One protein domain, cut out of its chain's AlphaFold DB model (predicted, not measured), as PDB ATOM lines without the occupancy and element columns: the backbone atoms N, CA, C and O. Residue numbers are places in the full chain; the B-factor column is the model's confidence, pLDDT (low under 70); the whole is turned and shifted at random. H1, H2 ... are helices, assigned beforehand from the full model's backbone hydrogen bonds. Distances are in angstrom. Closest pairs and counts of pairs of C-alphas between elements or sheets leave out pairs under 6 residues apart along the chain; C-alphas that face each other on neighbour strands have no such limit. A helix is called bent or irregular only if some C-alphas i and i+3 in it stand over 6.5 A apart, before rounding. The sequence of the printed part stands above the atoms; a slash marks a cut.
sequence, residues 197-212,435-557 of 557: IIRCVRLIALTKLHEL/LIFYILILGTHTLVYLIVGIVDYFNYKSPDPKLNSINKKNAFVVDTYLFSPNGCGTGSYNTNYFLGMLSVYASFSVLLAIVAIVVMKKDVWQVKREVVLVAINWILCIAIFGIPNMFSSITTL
ATOM      1  N   ILE A 197      39.797 -46.446 -11.126       90.00
ATOM      2  CA  ILE A 197      39.905 -47.848 -11.546       90.00
ATOM      3  C   ILE A 197      38.657 -48.257 -12.328       90.00
ATOM      4  O   ILE A 197      38.758 -48.787 -13.434       90.00
ATOM      5  N   ILE A 198      37.469 -47.938 -11.811       89.94
ATOM      6  CA  ILE A 198      36.210 -48.261 -12.482       89.94
ATOM      7  C   ILE A 198      36.074 -47.510 -13.813       89.94
ATOM      8  O   ILE A 198      35.600 -48.082 -14.798       89.94
ATOM      9  N   ARG A 199      36.508 -46.244 -13.889       86.94
ATOM     10  CA  ARG A 199      36.540 -45.490 -15.152       86.94
ATOM     11  C   ARG A 199      37.454 -46.166 -16.175       86.94
ATOM     12  O   ARG A 199      37.033 -46.332 -17.318       86.94
ATOM     13  N   CYS A 200      38.646 -46.604 -15.775       88.31
ATOM     14  CA  CYS A 200      39.575 -47.335 -16.638       88.31
ATOM     15  C   CYS A 200      38.978 -48.664 -17.119       88.31
ATOM     16  O   CYS A 200      38.938 -48.915 -18.324       88.31
ATOM     17  N   VAL A 201      38.429 -49.476 -16.210       90.12
ATOM     18  CA  VAL A 201      37.760 -50.747 -16.544       90.12
ATOM     19  C   VAL A 201      36.617 -50.517 -17.533       90.12
ATOM     20  O   VAL A 201      36.508 -51.219 -18.541       90.12
ATOM     21  N   ARG A 202      35.794 -49.488 -17.307       89.00
ATOM     22  CA  ARG A 202      34.704 -49.117 -18.214       89.00
ATOM     23  C   ARG A 202      35.218 -48.718 -19.595       89.00
ATOM     24  O   ARG A 202      34.627 -49.136 -20.588       89.00
ATOM     25  N   LEU A 203      36.272 -47.905 -19.678       86.81
ATOM     26  CA  LEU A 203      36.859 -47.493 -20.956       86.81
ATOM     27  C   LEU A 203      37.393 -48.703 -21.730       86.81
ATOM     28  O   LEU A 203      37.090 -48.847 -22.912       86.81
ATOM     29  N   ILE A 204      38.088 -49.619 -21.051       88.75
ATOM     30  CA  ILE A 204      38.571 -50.873 -21.645       88.75
ATOM     31  C   ILE A 204      37.396 -51.710 -22.172       88.75
ATOM     32  O   ILE A 204      37.416 -52.157 -23.323       88.75
ATOM     33  N   ALA A 205      36.341 -51.877 -21.370       90.69
ATOM     34  CA  ALA A 205      35.152 -52.628 -21.762       90.69
ATOM     35  C   ALA A 205      34.419 -51.988 -22.956       90.69
ATOM     36  O   ALA A 205      34.011 -52.696 -23.878       90.69
ATOM     37  N   LEU A 206      34.300 -50.656 -22.992       87.81
ATOM     38  CA  LEU A 206      33.713 -49.922 -24.118       87.81
ATOM     39  C   LEU A 206      34.535 -50.080 -25.399       87.81
ATOM     40  O   LEU A 206      33.960 -50.283 -26.466       87.81
ATOM     41  N   THR A 207      35.865 -50.037 -25.309       88.50
ATOM     42  CA  THR A 207      36.738 -50.273 -26.464       88.50
ATOM     43  C   THR A 207      36.566 -51.685 -27.014       88.50
ATOM     44  O   THR A 207      36.433 -51.851 -28.228       88.50
ATOM     45  N   LYS A 208      36.502 -52.702 -26.146       89.31
ATOM     46  CA  LYS A 208      36.240 -54.084 -26.577       89.31
ATOM     47  C   LYS A 208      34.852 -54.231 -27.198       89.31
ATOM     48  O   LYS A 208      34.716 -54.891 -28.223       89.31
ATOM     49  N   LEU A 209      33.841 -53.567 -26.641       89.31
ATOM     50  CA  LEU A 209      32.488 -53.566 -27.194       89.31
ATOM     51  C   LEU A 209      32.439 -52.906 -28.581       89.31
ATOM     52  O   LEU A 209      31.802 -53.440 -29.487       89.31
ATOM     53  N   HIS A 210      33.142 -51.787 -28.774       88.12
ATOM     54  CA  HIS A 210      33.262 -51.136 -30.079       88.12
ATOM     55  C   HIS A 210      33.956 -52.045 -31.099       88.12
ATOM     56  O   HIS A 210      33.469 -52.208 -32.214       88.12
ATOM     57  N   GLU A 211      35.055 -52.688 -30.707       88.19
ATOM     58  CA  GLU A 211      35.777 -53.617 -31.573       88.19
ATOM     59  C   GLU A 211      34.897 -54.795 -32.016       88.19
ATOM     60  O   GLU A 211      34.890 -55.157 -33.194       88.19
ATOM     61  N   LEU A 212      34.121 -55.367 -31.090       88.50
ATOM     62  CA  LEU A 212      33.159 -56.423 -31.402       88.50
ATOM     63  C   LEU A 212      32.075 -55.921 -32.357       88.50
ATOM     64  O   LEU A 212      31.770 -56.603 -33.332       88.50
ATOM     65  N   LEU A 435      27.967 -48.879  -9.374       89.94
ATOM     66  CA  LEU A 435      27.422 -48.510  -8.069       89.94
ATOM     67  C   LEU A 435      27.585 -49.643  -7.047       89.94
ATOM     68  O   LEU A 435      28.048 -49.391  -5.941       89.94
ATOM     69  N   ILE A 436      27.252 -50.882  -7.425       93.38
ATOM     70  CA  ILE A 436      27.410 -52.061  -6.558       93.38
ATOM     71  C   ILE A 436      28.875 -52.237  -6.158       93.38
ATOM     72  O   ILE A 436      29.172 -52.419  -4.983       93.38
ATOM     73  N   PHE A 437      29.796 -52.141  -7.117       92.81
ATOM     74  CA  PHE A 437      31.226 -52.274  -6.861       92.81
ATOM     75  C   PHE A 437      31.751 -51.161  -5.941       92.81
ATOM     76  O   PHE A 437      32.543 -51.422  -5.040       92.81
ATOM     77  N   TYR A 438      31.264 -49.930  -6.115       90.75
ATOM     78  CA  TYR A 438      31.612 -48.800  -5.257       90.75
ATOM     79  C   TYR A 438      31.118 -48.992  -3.815       90.75
ATOM     80  O   TYR A 438      31.888 -48.812  -2.874       90.75
ATOM     81  N   ILE A 439      29.861 -49.422  -3.641       93.06
ATOM     82  CA  ILE A 439      29.286 -49.755  -2.329       93.06
ATOM     83  C   ILE A 439      30.061 -50.903  -1.676       93.06
ATOM     84  O   ILE A 439      30.323 -50.846  -0.481       93.06
ATOM     85  N   LEU A 440      30.461 -51.918  -2.446       95.69
ATOM     86  CA  LEU A 440      31.226 -53.055  -1.933       95.69
ATOM     87  C   LEU A 440      32.601 -52.616  -1.425       95.69
ATOM     88  O   LEU A 440      32.961 -52.959  -0.300       95.69
ATOM     89  N   ILE A 441      33.349 -51.831  -2.207       93.81
ATOM     90  CA  ILE A 441      34.665 -51.323  -1.792       93.81
ATOM     91  C   ILE A 441      34.524 -50.441  -0.555       93.81
ATOM     92  O   ILE A 441      35.157 -50.719   0.462       93.81
ATOM     93  N   LEU A 442      33.686 -49.402  -0.614       92.00
ATOM     94  CA  LEU A 442      33.528 -48.491   0.517       92.00
ATOM     95  C   LEU A 442      33.003 -49.215   1.753       92.00
ATOM     96  O   LEU A 442      33.564 -49.040   2.823       92.00
ATOM     97  N   GLY A 443      31.990 -50.069   1.606       95.62
ATOM     98  CA  GLY A 443      31.423 -50.841   2.706       95.62
ATOM     99  C   GLY A 443      32.447 -51.766   3.359       95.62
ATOM    100  O   GLY A 443      32.520 -51.817   4.583       95.62
ATOM    101  N   THR A 444      33.294 -52.428   2.566       95.88
ATOM    102  CA  THR A 444      34.376 -53.276   3.091       95.88
ATOM    103  C   THR A 444      35.401 -52.445   3.861       95.88
ATOM    104  O   THR A 444      35.764 -52.803   4.978       95.88
ATOM    105  N   HIS A 445      35.827 -51.300   3.320       94.38
ATOM    106  CA  HIS A 445      36.761 -50.409   4.010       94.38
ATOM    107  C   HIS A 445      36.162 -49.803   5.281       94.38
ATOM    108  O   HIS A 445      36.824 -49.781   6.313       94.38
ATOM    109  N   THR A 446      34.904 -49.367   5.246       94.50
ATOM    110  CA  THR A 446      34.193 -48.891   6.435       94.50
ATOM    111  C   THR A 446      34.077 -49.995   7.483       94.50
ATOM    112  O   THR A 446      34.296 -49.728   8.659       94.50
ATOM    113  N   LEU A 447      33.795 -51.237   7.083       96.12
ATOM    114  CA  LEU A 447      33.722 -52.366   8.008       96.12
ATOM    115  C   LEU A 447      35.079 -52.642   8.672       96.12
ATOM    116  O   LEU A 447      35.138 -52.751   9.894       96.12
ATOM    117  N   VAL A 448      36.167 -52.704   7.895       93.25
ATOM    118  CA  VAL A 448      37.527 -52.883   8.436       93.25
ATOM    119  C   VAL A 448      37.879 -51.745   9.392       93.25
ATOM    120  O   VAL A 448      38.358 -51.999  10.494       93.25
ATOM    121  N   TYR A 449      37.582 -50.504   9.009       92.19
ATOM    122  CA  TYR A 449      37.796 -49.333   9.854       92.19
ATOM    123  C   TYR A 449      37.039 -49.429  11.186       92.19
ATOM    124  O   TYR A 449      37.618 -49.170  12.238       92.19
ATOM    125  N   LEU A 450      35.768 -49.843  11.167       94.19
ATOM    126  CA  LEU A 450      34.975 -50.014  12.385       94.19
ATOM    127  C   LEU A 450      35.534 -51.123  13.283       94.19
ATOM    128  O   LEU A 450      35.614 -50.928  14.493       94.19
ATOM    129  N   ILE A 451      35.964 -52.252  12.712       94.31
ATOM    130  CA  ILE A 451      36.586 -53.344  13.475       94.31
ATOM    131  C   ILE A 451      37.871 -52.851  14.152       94.31
ATOM    132  O   ILE A 451      38.028 -53.031  15.358       94.31
ATOM    133  N   VAL A 452      38.756 -52.182  13.404       90.56
ATOM    134  CA  VAL A 452      39.999 -51.607  13.946       90.56
ATOM    135  C   VAL A 452      39.689 -50.587  15.040       90.56
ATOM    136  O   VAL A 452      40.285 -50.648  16.109       90.56
ATOM    137  N   GLY A 453      38.712 -49.705  14.821       89.31
ATOM    138  CA  GLY A 453      38.302 -48.700  15.800       89.31
ATOM    139  C   GLY A 453      37.732 -49.289  17.094       89.31
ATOM    140  O   GLY A 453      37.991 -48.762  18.174       89.31
ATOM    141  N   ILE A 454      36.985 -50.395  17.011       92.31
ATOM    142  CA  ILE A 454      36.472 -51.110  18.188       92.31
ATOM    143  C   ILE A 454      37.624 -51.757  18.966       92.31
ATOM    144  O   ILE A 454      37.681 -51.628  20.189       92.31
ATOM    145  N   VAL A 455      38.555 -52.421  18.274       90.31
ATOM    146  CA  VAL A 455      39.735 -53.035  18.906       90.31
ATOM    147  C   VAL A 455      40.601 -51.971  19.588       90.31
ATOM    148  O   VAL A 455      40.993 -52.148  20.739       90.31
ATOM    149  N   ASP A 456      40.832 -50.840  18.920       87.50
ATOM    150  CA  ASP A 456      41.578 -49.696  19.452       87.50
ATOM    151  C   ASP A 456      40.913 -49.122  20.717       87.50
ATOM    152  O   ASP A 456      41.575 -48.911  21.733       87.50
ATOM    153  N   TYR A 457      39.581 -48.982  20.714       89.06
ATOM    154  CA  TYR A 457      38.819 -48.538  21.884       89.06
ATOM    155  C   TYR A 457      38.997 -49.460  23.099       89.06
ATOM    156  O   TYR A 457      39.252 -48.984  24.210       89.06
ATOM    157  N   PHE A 458      38.876 -50.777  22.910       89.38
ATOM    158  CA  PHE A 458      39.033 -51.732  24.010       89.38
ATOM    159  C   PHE A 458      40.480 -51.820  24.507       89.38
ATOM    160  O   PHE A 458      40.697 -51.903  25.716       89.38
ATOM    161  N   ASN A 459      41.464 -51.722  23.607       85.44
ATOM    162  CA  ASN A 459      42.881 -51.686  23.976       85.44
ATOM    163  C   ASN A 459      43.231 -50.444  24.801       85.44
ATOM    164  O   ASN A 459      43.988 -50.547  25.770       85.44
ATOM    165  N   TYR A 460      42.652 -49.290  24.454       84.44
ATOM    166  CA  TYR A 460      42.844 -48.035  25.180       84.44
ATOM    167  C   TYR A 460      42.191 -48.056  26.570       84.44
ATOM    168  O   TYR A 460      42.745 -47.530  27.535       84.44
ATOM    169  N   LYS A 461      41.011 -48.677  26.698       87.81
ATOM    170  CA  LYS A 461      40.244 -48.734  27.955       87.81
ATOM    171  C   LYS A 461      40.711 -49.833  28.921       87.81
ATOM    172  O   LYS A 461      40.093 -50.013  29.970       87.81
ATOM    173  N   SER A 462      41.772 -50.573  28.598       87.62
ATOM    174  CA  SER A 462      42.264 -51.644  29.469       87.62
ATOM    175  C   SER A 462      42.587 -51.106  30.878       87.62
ATOM    176  O   SER A 462      43.297 -50.104  30.997       87.62
ATOM    177  N   PRO A 463      42.068 -51.735  31.952       88.69
ATOM    178  CA  PRO A 463      42.213 -51.238  33.322       88.69
ATOM    179  C   PRO A 463      43.645 -51.347  33.861       88.69
ATOM    180  O   PRO A 463      43.960 -50.721  34.871       88.69
ATOM    181  N   ASP A 464      44.514 -52.127  33.214       89.56
ATOM    182  CA  ASP A 464      45.884 -52.340  33.671       89.56
ATOM    183  C   ASP A 464      46.798 -51.164  33.249       89.56
ATOM    184  O   ASP A 464      47.056 -50.969  32.053       89.56
ATOM    185  N   PRO A 465      47.317 -50.364  34.204       84.50
ATOM    186  CA  PRO A 465      48.095 -49.162  33.908       84.50
ATOM    187  C   PRO A 465      49.418 -49.462  33.193       84.50
ATOM    188  O   PRO A 465      49.891 -48.628  32.416       84.50
ATOM    189  N   LYS A 466      50.010 -50.648  33.406       84.19
ATOM    190  CA  LYS A 466      51.250 -51.038  32.719       84.19
ATOM    191  C   LYS A 466      50.980 -51.321  31.245       84.19
ATOM    192  O   LYS A 466      51.671 -50.764  30.388       84.19
ATOM    193  N   LEU A 467      49.932 -52.096  30.953       80.69
ATOM    194  CA  LEU A 467      49.489 -52.358  29.580       80.69
ATOM    195  C   LEU A 467      49.085 -51.066  28.866       80.69
ATOM    196  O   LEU A 467      49.393 -50.894  27.692       80.69
ATOM    197  N   ASN A 468      48.454 -50.131  29.580       78.69
ATOM    198  CA  ASN A 468      47.960 -48.886  29.002       78.69
ATOM    199  C   ASN A 468      49.090 -48.023  28.404       78.69
ATOM    200  O   ASN A 468      48.953 -47.493  27.309       78.69
ATOM    201  N   SER A 469      50.250 -47.930  29.063       79.81
ATOM    202  CA  SER A 469      51.382 -47.140  28.542       79.81
ATOM    203  C   SER A 469      51.991 -47.699  27.247       79.81
ATOM    204  O   SER A 469      52.364 -46.933  26.359       79.81
ATOM    205  N   ILE A 470      52.060 -49.027  27.121       78.81
ATOM    206  CA  ILE A 470      52.562 -49.706  25.919       78.81
ATOM    207  C   ILE A 470      51.501 -49.636  24.817       78.81
ATOM    208  O   ILE A 470      51.806 -49.273  23.683       78.81
ATOM    209  N   ASN A 471      50.238 -49.896  25.164       75.94
ATOM    210  CA  ASN A 471      49.121 -49.866  24.225       75.94
ATOM    211  C   ASN A 471      48.871 -48.464  23.665       75.94
ATOM    212  O   ASN A 471      48.559 -48.351  22.487       75.94
ATOM    213  N   LYS A 472      49.078 -47.398  24.449       72.44
ATOM    214  CA  LYS A 472      48.979 -46.011  23.964       72.44
ATOM    215  C   LYS A 472      49.963 -45.696  22.840       72.44
ATOM    216  O   LYS A 472      49.614 -44.950  21.936       72.44
ATOM    217  N   LYS A 473      51.169 -46.280  22.864       72.44
ATOM    218  CA  LYS A 473      52.157 -46.109  21.781       72.44
ATOM    219  C   LYS A 473      51.776 -46.870  20.511       72.44
ATOM    220  O   LYS A 473      52.170 -46.465  19.424       72.44
ATOM    221  N   ASN A 474      51.009 -47.948  20.663       72.19
ATOM    222  CA  ASN A 474      50.554 -48.803  19.568       72.19
ATOM    223  C   ASN A 474      49.115 -48.488  19.119       72.19
ATOM    224  O   ASN A 474      48.582 -49.198  18.266       72.19
ATOM    225  N   ALA A 475      48.478 -47.468  19.701       73.19
ATOM    226  CA  ALA A 475      47.127 -47.066  19.345       73.19
ATOM    227  C   ALA A 475      47.100 -46.496  17.922       73.19
ATOM    228  O   ALA A 475      48.033 -45.823  17.476       73.19
ATOM    229  N   PHE A 476      46.012 -46.761  17.203       74.06
ATOM    230  CA  PHE A 476      45.853 -46.298  15.823       74.06
ATOM    231  C   PHE A 476      45.783 -44.763  15.750       74.06
ATOM    232  O   PHE A 476      46.257 -44.139  14.796       74.06
ATOM    233  N   VAL A 477      45.211 -44.138  16.779       74.19
ATOM    234  CA  VAL A 477      45.170 -42.686  16.942       74.19
ATOM    235  C   VAL A 477      46.127 -42.284  18.061       74.19
ATOM    236  O   VAL A 477      46.075 -42.822  19.161       74.19
ATOM    237  N   VAL A 478      47.013 -41.325  17.788       67.56
ATOM    238  CA  VAL A 478      47.972 -40.848  18.795       67.56
ATOM    239  C   VAL A 478      47.218 -40.124  19.912       67.56
ATOM    240  O   VAL A 478      46.311 -39.327  19.650       67.56
ATOM    241  N   ASP A 479      47.578 -40.459  21.152       64.31
ATOM    242  CA  ASP A 479      47.080 -39.902  22.420       64.31
ATOM    243  C   ASP A 479      45.579 -40.062  22.710       64.31
ATOM    244  O   ASP A 479      45.099 -39.684  23.783       64.31
ATOM    245  N   THR A 480      44.824 -40.677  21.804       68.38
ATOM    246  CA  THR A 480      43.369 -40.810  21.903       68.38
ATOM    247  C   THR A 480      42.899 -42.143  21.322       68.38
ATOM    248  O   THR A 480      43.694 -42.959  20.876       68.38
ATOM    249  N   TYR A 481      41.594 -42.389  21.363       79.81
ATOM    250  CA  TYR A 481      40.948 -43.502  20.670       79.81
ATOM    251  C   TYR A 481      40.038 -42.946  19.572       79.81
ATOM    252  O   TYR A 481      39.628 -41.784  19.621       79.81
ATOM    253  N   LEU A 482      39.670 -43.783  18.603       81.56
ATOM    254  CA  LEU A 482      38.892 -43.393  17.418       81.56
ATOM    255  C   LEU A 482      37.646 -42.521  17.706       81.56
ATOM    256  O   LEU A 482      37.342 -41.590  16.963       81.56
ATOM    257  N   PHE A 483      36.927 -42.826  18.790       82.25
ATOM    258  CA  PHE A 483      35.696 -42.149  19.220       82.25
ATOM    259  C   PHE A 483      35.924 -41.121  20.337       82.25
ATOM    260  O   PHE A 483      35.020 -40.848  21.130       82.25
ATOM    261  N   SER A 484      37.140 -40.588  20.449       82.62
ATOM    262  CA  SER A 484      37.443 -39.536  21.411       82.62
ATOM    263  C   SER A 484      36.564 -38.307  21.140       82.62
ATOM    264  O   SER A 484      36.461 -37.878  19.986       82.62
ATOM    265  N   PRO A 485      35.932 -37.722  22.177       78.88
ATOM    266  CA  PRO A 485      35.214 -36.456  22.043       78.88
ATOM    267  C   PRO A 485      36.170 -35.284  21.782       78.88
ATOM    268  O   PRO A 485      35.745 -34.245  21.286       78.88
ATOM    269  N   ASN A 486      37.455 -35.460  22.097       80.06
ATOM    270  CA  ASN A 486      38.492 -34.469  21.859       80.06
ATOM    271  C   ASN A 486      39.097 -34.651  20.464       80.06
ATOM    272  O   ASN A 486      39.207 -35.777  19.967       80.06
ATOM    273  N   GLY A 487      39.538 -33.539  19.876       73.25
ATOM    274  CA  GLY A 487      40.320 -33.529  18.647       73.25
ATOM    275  C   GLY A 487      41.523 -34.475  18.687       73.25
ATOM    276  O   GLY A 487      42.082 -34.742  19.750       73.25
ATOM    277  N   CYS A 488      41.927 -34.972  17.519       78.56
ATOM    278  CA  CYS A 488      43.061 -35.882  17.401       78.56
ATOM    279  C   CYS A 488      44.089 -35.426  16.365       78.56
ATOM    280  O   CYS A 488      43.769 -34.851  15.312       78.56
ATOM    281  N   GLY A 489      45.351 -35.705  16.687       70.81
ATOM    282  CA  GLY A 489      46.473 -35.578  15.771       70.81
ATOM    283  C   GLY A 489      46.547 -36.761  14.806       70.81
ATOM    284  O   GLY A 489      46.151 -37.884  15.119       70.81
ATOM    285  N   THR A 490      47.084 -36.518  13.612       71.25
ATOM    286  CA  THR A 490      47.532 -37.597  12.726       71.25
ATOM    287  C   THR A 490      48.893 -38.077  13.203       71.25
ATOM    288  O   THR A 490      49.884 -37.374  13.024       71.25
ATOM    289  N   GLY A 491      48.949 -39.262  13.807       71.00
ATOM    290  CA  GLY A 491      50.221 -39.927  14.080       71.00
ATOM    291  C   GLY A 491      50.970 -40.333  12.812       71.00
ATOM    292  O   GLY A 491      50.359 -40.533  11.761       71.00
ATOM    293  N   SER A 492      52.281 -40.547  12.940       73.19
ATOM    294  CA  SER A 492      53.140 -41.087  11.874       73.19
ATOM    295  C   SER A 492      52.633 -42.429  11.328       73.19
ATOM    296  O   SER A 492      52.705 -42.675  10.124       73.19
ATOM    297  N   TYR A 493      52.025 -43.267  12.177       78.69
ATOM    298  CA  TYR A 493      51.402 -44.528  11.764       78.69
ATOM    299  C   TYR A 493      50.273 -44.327  10.743       78.69
ATOM    300  O   TYR A 493      50.235 -45.025   9.731       78.69
ATOM    301  N   ASN A 494      49.395 -43.338  10.952       79.38
ATOM    302  CA  ASN A 494      48.302 -43.037  10.022       79.38
ATOM    303  C   ASN A 494      48.838 -42.585   8.665       79.38
ATOM    304  O   ASN A 494      48.340 -43.024   7.629       79.38
ATOM    305  N   THR A 495      49.887 -41.764   8.669       82.50
ATOM    306  CA  THR A 495      50.559 -41.309   7.449       82.50
ATOM    307  C   THR A 495      51.205 -42.471   6.691       82.50
ATOM    308  O   THR A 495      51.026 -42.585   5.480       82.50
ATOM    309  N   ASN A 496      51.896 -43.377   7.390       85.69
ATOM    310  CA  ASN A 496      52.506 -44.562   6.780       85.69
ATOM    311  C   ASN A 496      51.456 -45.533   6.235       85.69
ATOM    312  O   ASN A 496      51.595 -46.023   5.114       85.69
ATOM    313  N   TYR A 497      50.381 -45.771   6.988       86.44
ATOM    314  CA  TYR A 497      49.252 -46.579   6.536       86.44
ATOM    315  C   TYR A 497      48.618 -45.989   5.273       86.44
ATOM    316  O   TYR A 497      48.403 -46.697   4.287       86.44
ATOM    317  N   PHE A 498      48.369 -44.678   5.267       87.06
ATOM    318  CA  PHE A 498      47.838 -43.969   4.110       87.06
ATOM    319  C   PHE A 498      48.760 -44.087   2.900       87.06
ATOM    320  O   PHE A 498      48.287 -44.396   1.809       87.06
ATOM    321  N   LEU A 499      50.068 -43.897   3.082       89.44
ATOM    322  CA  LEU A 499      51.044 -44.029   2.004       89.44
ATOM    323  C   LEU A 499      51.116 -45.467   1.472       89.44
ATOM    324  O   LEU A 499      51.194 -45.666   0.261       89.44
ATOM    325  N   GLY A 500      51.020 -46.465   2.354       91.00
ATOM    326  CA  GLY A 500      50.922 -47.874   1.981       91.00
ATOM    327  C   GLY A 500      49.687 -48.153   1.126       91.00
ATOM    328  O   GLY A 500      49.799 -48.718   0.040       91.00
ATOM    329  N   MET A 501      48.517 -47.673   1.555       90.75
ATOM    330  CA  MET A 501      47.275 -47.777   0.782       90.75
ATOM    331  C   MET A 501      47.390 -47.073  -0.575       90.75
ATOM    332  O   MET A 501      47.032 -47.644  -1.605       90.75
ATOM    333  N   LEU A 502      47.929 -45.854  -0.592       90.50
ATOM    334  CA  LEU A 502      48.146 -45.063  -1.801       90.50
ATOM    335  C   LEU A 502      49.066 -45.800  -2.790       90.50
ATOM    336  O   LEU A 502      48.757 -45.868  -3.978       90.50
ATOM    337  N   SER A 503      50.138 -46.421  -2.289       91.69
ATOM    338  CA  SER A 503      51.073 -47.246  -3.063       91.69
ATOM    339  C   SER A 503      50.396 -48.483  -3.662       91.69
ATOM    340  O   SER A 503      50.504 -48.723  -4.866       91.69
ATOM    341  N   VAL A 504      49.608 -49.223  -2.868       92.88
ATOM    342  CA  VAL A 504      48.846 -50.385  -3.356       92.88
ATOM    343  C   VAL A 504      47.904 -49.973  -4.491       92.88
ATOM    344  O   VAL A 504      47.948 -50.564  -5.571       92.88
ATOM    345  N   TYR A 505      47.105 -48.919  -4.321       91.81
ATOM    346  CA  TYR A 505      46.182 -48.460  -5.369       91.81
ATOM    347  C   TYR A 505      46.878 -47.870  -6.600       91.81
ATOM    348  O   TYR A 505      46.400 -48.047  -7.729       91.81
ATOM    349  N   ALA A 506      48.017 -47.201  -6.421       90.75
ATOM    350  CA  ALA A 506      48.821 -46.734  -7.540       90.75
ATOM    351  C   ALA A 506      49.420 -47.901  -8.327       90.75
ATOM    352  O   ALA A 506      49.378 -47.868  -9.555       90.75
ATOM    353  N   SER A 507      49.874 -48.968  -7.659       93.06
ATOM    354  CA  SER A 507      50.359 -50.176  -8.336       93.06
ATOM    355  C   SER A 507      49.269 -50.819  -9.204       93.06
ATOM    356  O   SER A 507      49.514 -51.126 -10.371       93.06
ATOM    357  N   PHE A 508      48.024 -50.895  -8.708       91.94
ATOM    358  CA  PHE A 508      46.870 -51.328  -9.505       91.94
ATOM    359  C   PHE A 508      46.602 -50.403 -10.697       91.94
ATOM    360  O   PHE A 508      46.307 -50.878 -11.793       91.94
ATOM    361  N   SER A 509      46.720 -49.088 -10.511       89.62
ATOM    362  CA  SER A 509      46.523 -48.109 -11.588       89.62
ATOM    363  C   SER A 509      47.595 -48.229 -12.677       89.62
ATOM    364  O   SER A 509      47.271 -48.194 -13.865       89.62
ATOM    365  N   VAL A 510      48.856 -48.444 -12.293       93.06
ATOM    366  CA  VAL A 510      49.969 -48.706 -13.217       93.06
ATOM    367  C   VAL A 510      49.761 -50.030 -13.953       93.06
ATOM    368  O   VAL A 510      49.889 -50.067 -15.175       93.06
ATOM    369  N   LEU A 511      49.355 -51.096 -13.256       94.31
ATOM    370  CA  LEU A 511      49.031 -52.381 -13.879       94.31
ATOM    371  C   LEU A 511      47.916 -52.228 -14.926       94.31
ATOM    372  O   LEU A 511      48.046 -52.722 -16.044       94.31
ATOM    373  N   LEU A 512      46.847 -51.494 -14.605       90.69
ATOM    374  CA  LEU A 512      45.768 -51.200 -15.553       90.69
ATOM    375  C   LEU A 512      46.251 -50.367 -16.744       90.69
ATOM    376  O   LEU A 512      45.792 -50.601 -17.863       90.69
ATOM    377  N   ALA A 513      47.178 -49.432 -16.534       91.38
ATOM    378  CA  ALA A 513      47.795 -48.676 -17.616       91.38
ATOM    379  C   ALA A 513      48.619 -49.579 -18.542       91.38
ATOM    380  O   ALA A 513      48.454 -49.501 -19.760       91.38
ATOM    381  N   ILE A 514      49.424 -50.494 -17.991       94.31
ATOM    382  CA  ILE A 514      50.182 -51.485 -18.768       94.31
ATOM    383  C   ILE A 514      49.226 -52.374 -19.569       94.31
ATOM    384  O   ILE A 514      49.376 -52.507 -20.784       94.31
ATOM    385  N   VAL A 515      48.187 -52.919 -18.927       91.88
ATOM    386  CA  VAL A 515      47.162 -53.734 -19.599       91.88
ATOM    387  C   VAL A 515      46.472 -52.938 -20.710       91.88
ATOM    388  O   VAL A 515      46.297 -53.455 -21.811       91.88
ATOM    389  N   ALA A 516      46.120 -51.671 -20.479       89.88
ATOM    390  CA  ALA A 516      45.524 -50.812 -21.499       89.88
ATOM    391  C   ALA A 516      46.480 -50.561 -22.681       89.88
ATOM    392  O   ALA A 516      46.057 -50.600 -23.838       89.88
ATOM    393  N   ILE A 517      47.773 -50.352 -22.425       92.25
ATOM    394  CA  ILE A 517      48.778 -50.147 -23.477       92.25
ATOM    395  C   ILE A 517      48.951 -51.412 -24.325       92.25
ATOM    396  O   ILE A 517      48.935 -51.301 -25.556       92.25
ATOM    397  N   VAL A 518      49.069 -52.580 -23.685       93.50
ATOM    398  CA  VAL A 518      49.339 -53.873 -24.339       93.50
ATOM    399  C   VAL A 518      48.103 -54.421 -25.057       93.50
ATOM    400  O   VAL A 518      48.186 -54.839 -26.208       93.50
ATOM    401  N   VAL A 519      46.934 -54.413 -24.409       89.50
ATOM    402  CA  VAL A 519      45.729 -55.106 -24.907       89.50
ATOM    403  C   VAL A 519      44.927 -54.265 -25.906       89.50
ATOM    404  O   VAL A 519      44.167 -54.817 -26.714       89.50
ATOM    405  N   MET A 520      45.029 -52.934 -25.859       88.56
ATOM    406  CA  MET A 520      44.257 -52.066 -26.755       88.56
ATOM    407  C   MET A 520      44.984 -51.860 -28.087       88.56
ATOM    408  O   MET A 520      46.184 -51.586 -28.138       88.56
ATOM    409  N   LYS A 521      44.229 -51.941 -29.187       89.31
ATOM    410  CA  LYS A 521      44.727 -51.711 -30.550       89.31
ATOM    411  C   LYS A 521      45.277 -50.291 -30.741       89.31
ATOM    412  O   LYS A 521      44.970 -49.378 -29.971       89.31
ATOM    413  N   LYS A 522      46.083 -50.114 -31.794       84.75
ATOM    414  CA  LYS A 522      46.759 -48.852 -32.151       84.75
ATOM    415  C   LYS A 522      45.785 -47.674 -32.332       84.75
ATOM    416  O   LYS A 522      46.115 -46.561 -31.941       84.75
ATOM    417  N   ASP A 523      44.561 -47.940 -32.790       81.88
ATOM    418  CA  ASP A 523      43.574 -46.904 -33.145       81.88
ATOM    419  C   ASP A 523      42.925 -46.188 -31.944       81.88
ATOM    420  O   ASP A 523      42.137 -45.262 -32.118       81.88
ATOM    421  N   VAL A 524      43.245 -46.584 -30.707       87.69
ATOM    422  CA  VAL A 524      42.627 -46.040 -29.482       87.69
ATOM    423  C   VAL A 524      43.613 -45.190 -28.671       87.69
ATOM    424  O   VAL A 524      43.610 -45.192 -27.439       87.69
ATOM    425  N   TRP A 525      44.479 -44.447 -29.367       87.50
ATOM    426  CA  TRP A 525      45.552 -43.650 -28.758       87.50
ATOM    427  C   TRP A 525      45.055 -42.657 -27.697       87.50
ATOM    428  O   TRP A 525      45.687 -42.488 -26.656       87.50
ATOM    429  N   GLN A 526      43.884 -42.045 -27.907       84.69
ATOM    430  CA  GLN A 526      43.315 -41.084 -26.955       84.69
ATOM    431  C   GLN A 526      42.994 -41.717 -25.593       84.69
ATOM    432  O   GLN A 526      43.273 -41.102 -24.565       84.69
ATOM    433  N   VAL A 527      42.465 -42.946 -25.578       84.00
ATOM    434  CA  VAL A 527      42.145 -43.656 -24.328       84.00
ATOM    435  C   VAL A 527      43.427 -44.086 -23.622       84.00
ATOM    436  O   VAL A 527      43.537 -43.900 -22.415       84.00
ATOM    437  N   LYS A 528      44.430 -44.581 -24.366       88.81
ATOM    438  CA  LYS A 528      45.750 -44.908 -23.799       88.81
ATOM    439  C   LYS A 528      46.368 -43.690 -23.118       88.81
ATOM    440  O   LYS A 528      46.791 -43.785 -21.971       88.81
ATOM    441  N   ARG A 529      46.352 -42.538 -23.795       90.38
ATOM    442  CA  ARG A 529      46.860 -41.276 -23.248       90.38
ATOM    443  C   ARG A 529      46.128 -40.876 -21.967       90.38
ATOM    444  O   ARG A 529      46.784 -40.483 -21.015       90.38
ATOM    445  N   GLU A 530      44.800 -40.989 -21.922       87.44
ATOM    446  CA  GLU A 530      44.024 -40.675 -20.712       87.44
ATOM    447  C   GLU A 530      44.418 -41.577 -19.533       87.44
ATOM    448  O   GLU A 530      44.688 -41.073 -18.447       87.44
ATOM    449  N   VAL A 531      44.523 -42.893 -19.748       88.25
ATOM    450  CA  VAL A 531      44.912 -43.846 -18.692       88.25
ATOM    451  C   VAL A 531      46.349 -43.603 -18.212       88.25
ATOM    452  O   VAL A 531      46.604 -43.623 -17.009       88.25
ATOM    453  N   VAL A 532      47.281 -43.317 -19.125       89.56
ATOM    454  CA  VAL A 532      48.678 -43.000 -18.783       89.56
ATOM    455  C   VAL A 532      48.781 -41.698 -17.991       89.56
ATOM    456  O   VAL A 532      49.469 -41.665 -16.975       89.56
ATOM    457  N   LEU A 533      48.071 -40.640 -18.398       89.56
ATOM    458  CA  LEU A 533      48.056 -39.368 -17.668       89.56
ATOM    459  C   LEU A 533      47.518 -39.534 -16.247       89.56
ATOM    460  O   LEU A 533      48.051 -38.942 -15.315       89.56
ATOM    461  N   VAL A 534      46.494 -40.370 -16.071       86.44
ATOM    462  CA  VAL A 534      45.974 -40.704 -14.745       86.44
ATOM    463  C   VAL A 534      47.041 -41.408 -13.904       86.44
ATOM    464  O   VAL A 534      47.261 -41.003 -12.766       86.44
ATOM    465  N   ALA A 535      47.737 -42.412 -14.445       89.19
ATOM    466  CA  ALA A 535      48.800 -43.108 -13.718       89.19
ATOM    467  C   ALA A 535      49.955 -42.165 -13.325       89.19
ATOM    468  O   ALA A 535      50.393 -42.183 -12.176       89.19
ATOM    469  N   ILE A 536      50.391 -41.289 -14.240       90.44
ATOM    470  CA  ILE A 536      51.412 -40.265 -13.962       90.44
ATOM    471  C   ILE A 536      50.942 -39.319 -12.853       90.44
ATOM    472  O   ILE A 536      51.700 -39.038 -11.930       90.44
ATOM    473  N   ASN A 537      49.687 -38.864 -12.905       87.19
ATOM    474  CA  ASN A 537      49.124 -37.996 -11.876       87.19
ATOM    475  C   ASN A 537      49.130 -38.666 -10.492       87.19
ATOM    476  O   ASN A 537      49.454 -38.016  -9.509       87.19
ATOM    477  N   TRP A 538      48.841 -39.969 -10.404       87.25
ATOM    478  CA  TRP A 538      48.934 -40.716  -9.141       87.25
ATOM    479  C   TRP A 538      50.358 -40.789  -8.596       87.25
ATOM    480  O   TRP A 538      50.563 -40.557  -7.407       87.25
ATOM    481  N   ILE A 539      51.338 -41.073  -9.456       88.88
ATOM    482  CA  ILE A 539      52.754 -41.091  -9.068       88.88
ATOM    483  C   ILE A 539      53.178 -39.704  -8.569       88.88
ATOM    484  O   ILE A 539      53.819 -39.596  -7.526       88.88
ATOM    485  N   LEU A 540      52.762 -38.642  -9.264       90.50
ATOM    486  CA  LEU A 540      53.027 -37.265  -8.859       90.50
ATOM    487  C   LEU A 540      52.369 -36.937  -7.510       90.50
ATOM    488  O   LEU A 540      53.024 -36.375  -6.640       90.50
ATOM    489  N   CYS A 541      51.109 -37.327  -7.297       85.25
ATOM    490  CA  CYS A 541      50.426 -37.147  -6.015       85.25
ATOM    491  C   CYS A 541      51.131 -37.898  -4.878       85.25
ATOM    492  O   CYS A 541      51.287 -37.337  -3.796       85.25
ATOM    493  N   ILE A 542      51.594 -39.133  -5.113       88.38
ATOM    494  CA  ILE A 542      52.396 -39.892  -4.141       88.38
ATOM    495  C   ILE A 542      53.702 -39.167  -3.837       88.38
ATOM    496  O   ILE A 542      54.074 -39.080  -2.675       88.38
ATOM    497  N   ALA A 543      54.395 -38.640  -4.845       89.56
ATOM    498  CA  ALA A 543      55.652 -37.929  -4.637       89.56
ATOM    499  C   ALA A 543      55.436 -36.631  -3.842       89.56
ATOM    500  O   ALA A 543      56.084 -36.423  -2.818       89.56
ATOM    501  N   ILE A 544      54.477 -35.798  -4.260       88.44
ATOM    502  CA  ILE A 544      54.162 -34.517  -3.611       88.44
ATOM    503  C   ILE A 544      53.674 -34.726  -2.175       88.44
ATOM    504  O   ILE A 544      54.027 -33.948  -1.298       88.44
ATOM    505  N   PHE A 545      52.870 -35.759  -1.915       84.12
ATOM    506  CA  PHE A 545      52.358 -36.021  -0.571       84.12
ATOM    507  C   PHE A 545      53.347 -36.812   0.292       84.12
ATOM    508  O   PHE A 545      53.534 -36.516   1.467       84.12
ATOM    509  N   GLY A 546      53.976 -37.840  -0.267       86.38
ATOM    510  CA  GLY A 546      54.836 -38.770   0.456       86.38
ATOM    511  C   GLY A 546      56.173 -38.158   0.853       86.38
ATOM    512  O   GLY A 546      56.588 -38.328   1.996       86.38
ATOM    513  N   ILE A 547      56.828 -37.413  -0.044       88.25
ATOM    514  CA  ILE A 547      58.178 -36.886   0.204       88.25
ATOM    515  C   ILE A 547      58.195 -35.907   1.397       88.25
ATOM    516  O   ILE A 547      58.959 -36.154   2.332       88.25
ATOM    517  N   PRO A 548      57.344 -34.859   1.465       85.56
ATOM    518  CA  PRO A 548      57.340 -33.940   2.607       85.56
ATOM    519  C   PRO A 548      56.965 -34.624   3.924       85.56
ATOM    520  O   PRO A 548      57.535 -34.311   4.963       85.56
ATOM    521  N   ASN A 549      56.043 -35.592   3.885       80.31
ATOM    522  CA  ASN A 549      55.641 -36.349   5.073       80.31
ATOM    523  C   ASN A 549      56.767 -37.246   5.610       80.31
ATOM    524  O   ASN A 549      56.921 -37.383   6.826       80.31
ATOM    525  N   MET A 550      57.576 -37.827   4.719       80.88
ATOM    526  CA  MET A 550      58.765 -38.589   5.105       80.88
ATOM    527  C   MET A 550      59.813 -37.680   5.741       80.88
ATOM    528  O   MET A 550      60.317 -38.005   6.811       80.88
ATOM    529  N   PHE A 551      60.069 -36.505   5.156       80.69
ATOM    530  CA  PHE A 551      60.974 -35.527   5.763       80.69
ATOM    531  C   PHE A 551      60.479 -35.049   7.124       80.69
ATOM    532  O   PHE A 551      61.262 -35.049   8.064       80.69
ATOM    533  N   SER A 552      59.189 -34.728   7.264       71.81
ATOM    534  CA  SER A 552      58.615 -34.321   8.551       71.81
ATOM    535  C   SER A 552      58.760 -35.401   9.618       71.81
ATOM    536  O   SER A 552      58.939 -35.068  10.783       71.81
ATOM    537  N   SER A 553      58.669 -36.679   9.242       64.75
ATOM    538  CA  SER A 553      58.857 -37.789  10.181       64.75
ATOM    539  C   SER A 553      60.325 -37.936  10.584       64.75
ATOM    540  O   SER A 553      60.610 -38.210  11.740       64.75
ATOM    541  N   ILE A 554      61.253 -37.715   9.647       63.88
ATOM    542  CA  ILE A 554      62.699 -37.767   9.902       63.88
ATOM    543  C   ILE A 554      63.158 -36.584  10.761       63.88
ATOM    544  O   ILE A 554      64.043 -36.759  11.584       63.88
ATOM    545  N   THR A 555      62.580 -35.393  10.587       49.19
ATOM    546  CA  THR A 555      62.982 -34.188  11.333       49.19
ATOM    547  C   THR A 555      62.321 -34.050  12.704       49.19
ATOM    548  O   THR A 555      62.730 -33.184  13.474       49.19
ATOM    549  N   THR A 556      61.286 -34.843  13.001       52.12
ATOM    550  CA  THR A 556      60.620 -34.873  14.320       52.12
ATOM    551  C   THR A 556      61.048 -36.048  15.202       52.12
ATOM    552  O   THR A 556      60.713 -36.050  16.386       52.12
ATOM    553  N   LEU A 557      61.774 -37.020  14.638       43.47
ATOM    554  CA  LEU A 557      62.560 -38.032  15.358       43.47
ATOM    555  C   LEU A 557      63.885 -37.426  15.826       43.47
ATOM    556  O   LEU A 557      64.312 -37.801  16.941       43.47
TER     557      LEU A 557
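AT A GLANCE: This is residues 197 to 212 and 435 to 557 of the 557 residues of the protein "Predicted protein" of Naegleria gruberi (UniProt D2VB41). What shape is this? The long H5 folds back beside H4 in a helical hairpin, and H1 packs with part of its length on this pair near the link from H4 to H5. H2, apart from H4 and H5, reaches the hairpin through the short H3 and a long loop, residues 474 to 491, and residues 439 to 448 of H2 stand free. What is it made of, and how large is it? The printed part has 139 residues with five named helices, H1 to H5 in that order, and no named strand; its class is all helix. It is loose, with a radius of gyration of the C-alphas of 20.8 A, and elongated, spanning 67 by 37 by 21 A.

HOW THE PARTS SIT: What does H5 touch? H5, residues 522 to 556, and H4, residues 492 to 519, touch as a hairpin at a shallow tilt of 17 degrees, opposite ways; their closest C-alphas, of Ala 513 and Val 531, are 5.7 A apart. H5 has a kink of 36 degrees near residue 529 and is irregular: C-alphas 523 and 526 are 8.5 A apart. Where is H1? H1, residues 197 to 212, touches H4 with residues 197 to 204 alone, at a shallow tilt of 8 degrees, the same way; the closest C-alphas, of Ile 197 and Ser 509, are 6.6 A apart. H1 and H5 only just touch, with 3 pairs of C-alphas within 8 A, the closest being those of Cys 200 and Val 531 at 6.7 A. H1, H4 and H5 form a bundle, three helices side by side, and the helix packing is mostly aligned. What of the others? H2, residues 435 to 460, touches H3, residues 465 to 473, as a hairpin with residues 459 to 460 alone, at a steep tilt of 35.4 degrees, only just beyond shallow, opposite ways; the closest C-alphas, of Tyr 460 and Asn 468, are 6.4 A apart. H2 is apart from H1, H4 and H5. How complete are the backbones? Every O i to N i+4 pair is within hydrogen-bond range in H1, H2 and H4, against 3 of 5 in H3 and 27 of 31 in H5.

IN THESE COORDINATES: Where does H5 lie? It begins at C-alpha 522, (46.759, -48.852, -32.151), and ends at C-alpha 556, (60.620, -34.873, 14.320), 50.5 A away. How long are the others? H4 spans 40.1 A, H2 36.7 A and H1 22.7 A from first to last C-alpha; H1 begins at C-alpha 197, (39.905, -47.848, -11.546).

THE WHOLE: Which C-alphas are farthest apart? Those of Leu 212 and Pro 465, at 67.4 A. Is the printed part cut? Residues 213 to 434 are not printed, and C-alphas 212 and 435 across the cut are 25.3 A apart. Which links are long? The link from H3 to H4 is long, with 18 residues, while those from H2 to H3 and from H4 to H5 are tight. Where is confidence low? The model's pLDDT is under 70 at residues 478 to 480 and 553 to 557.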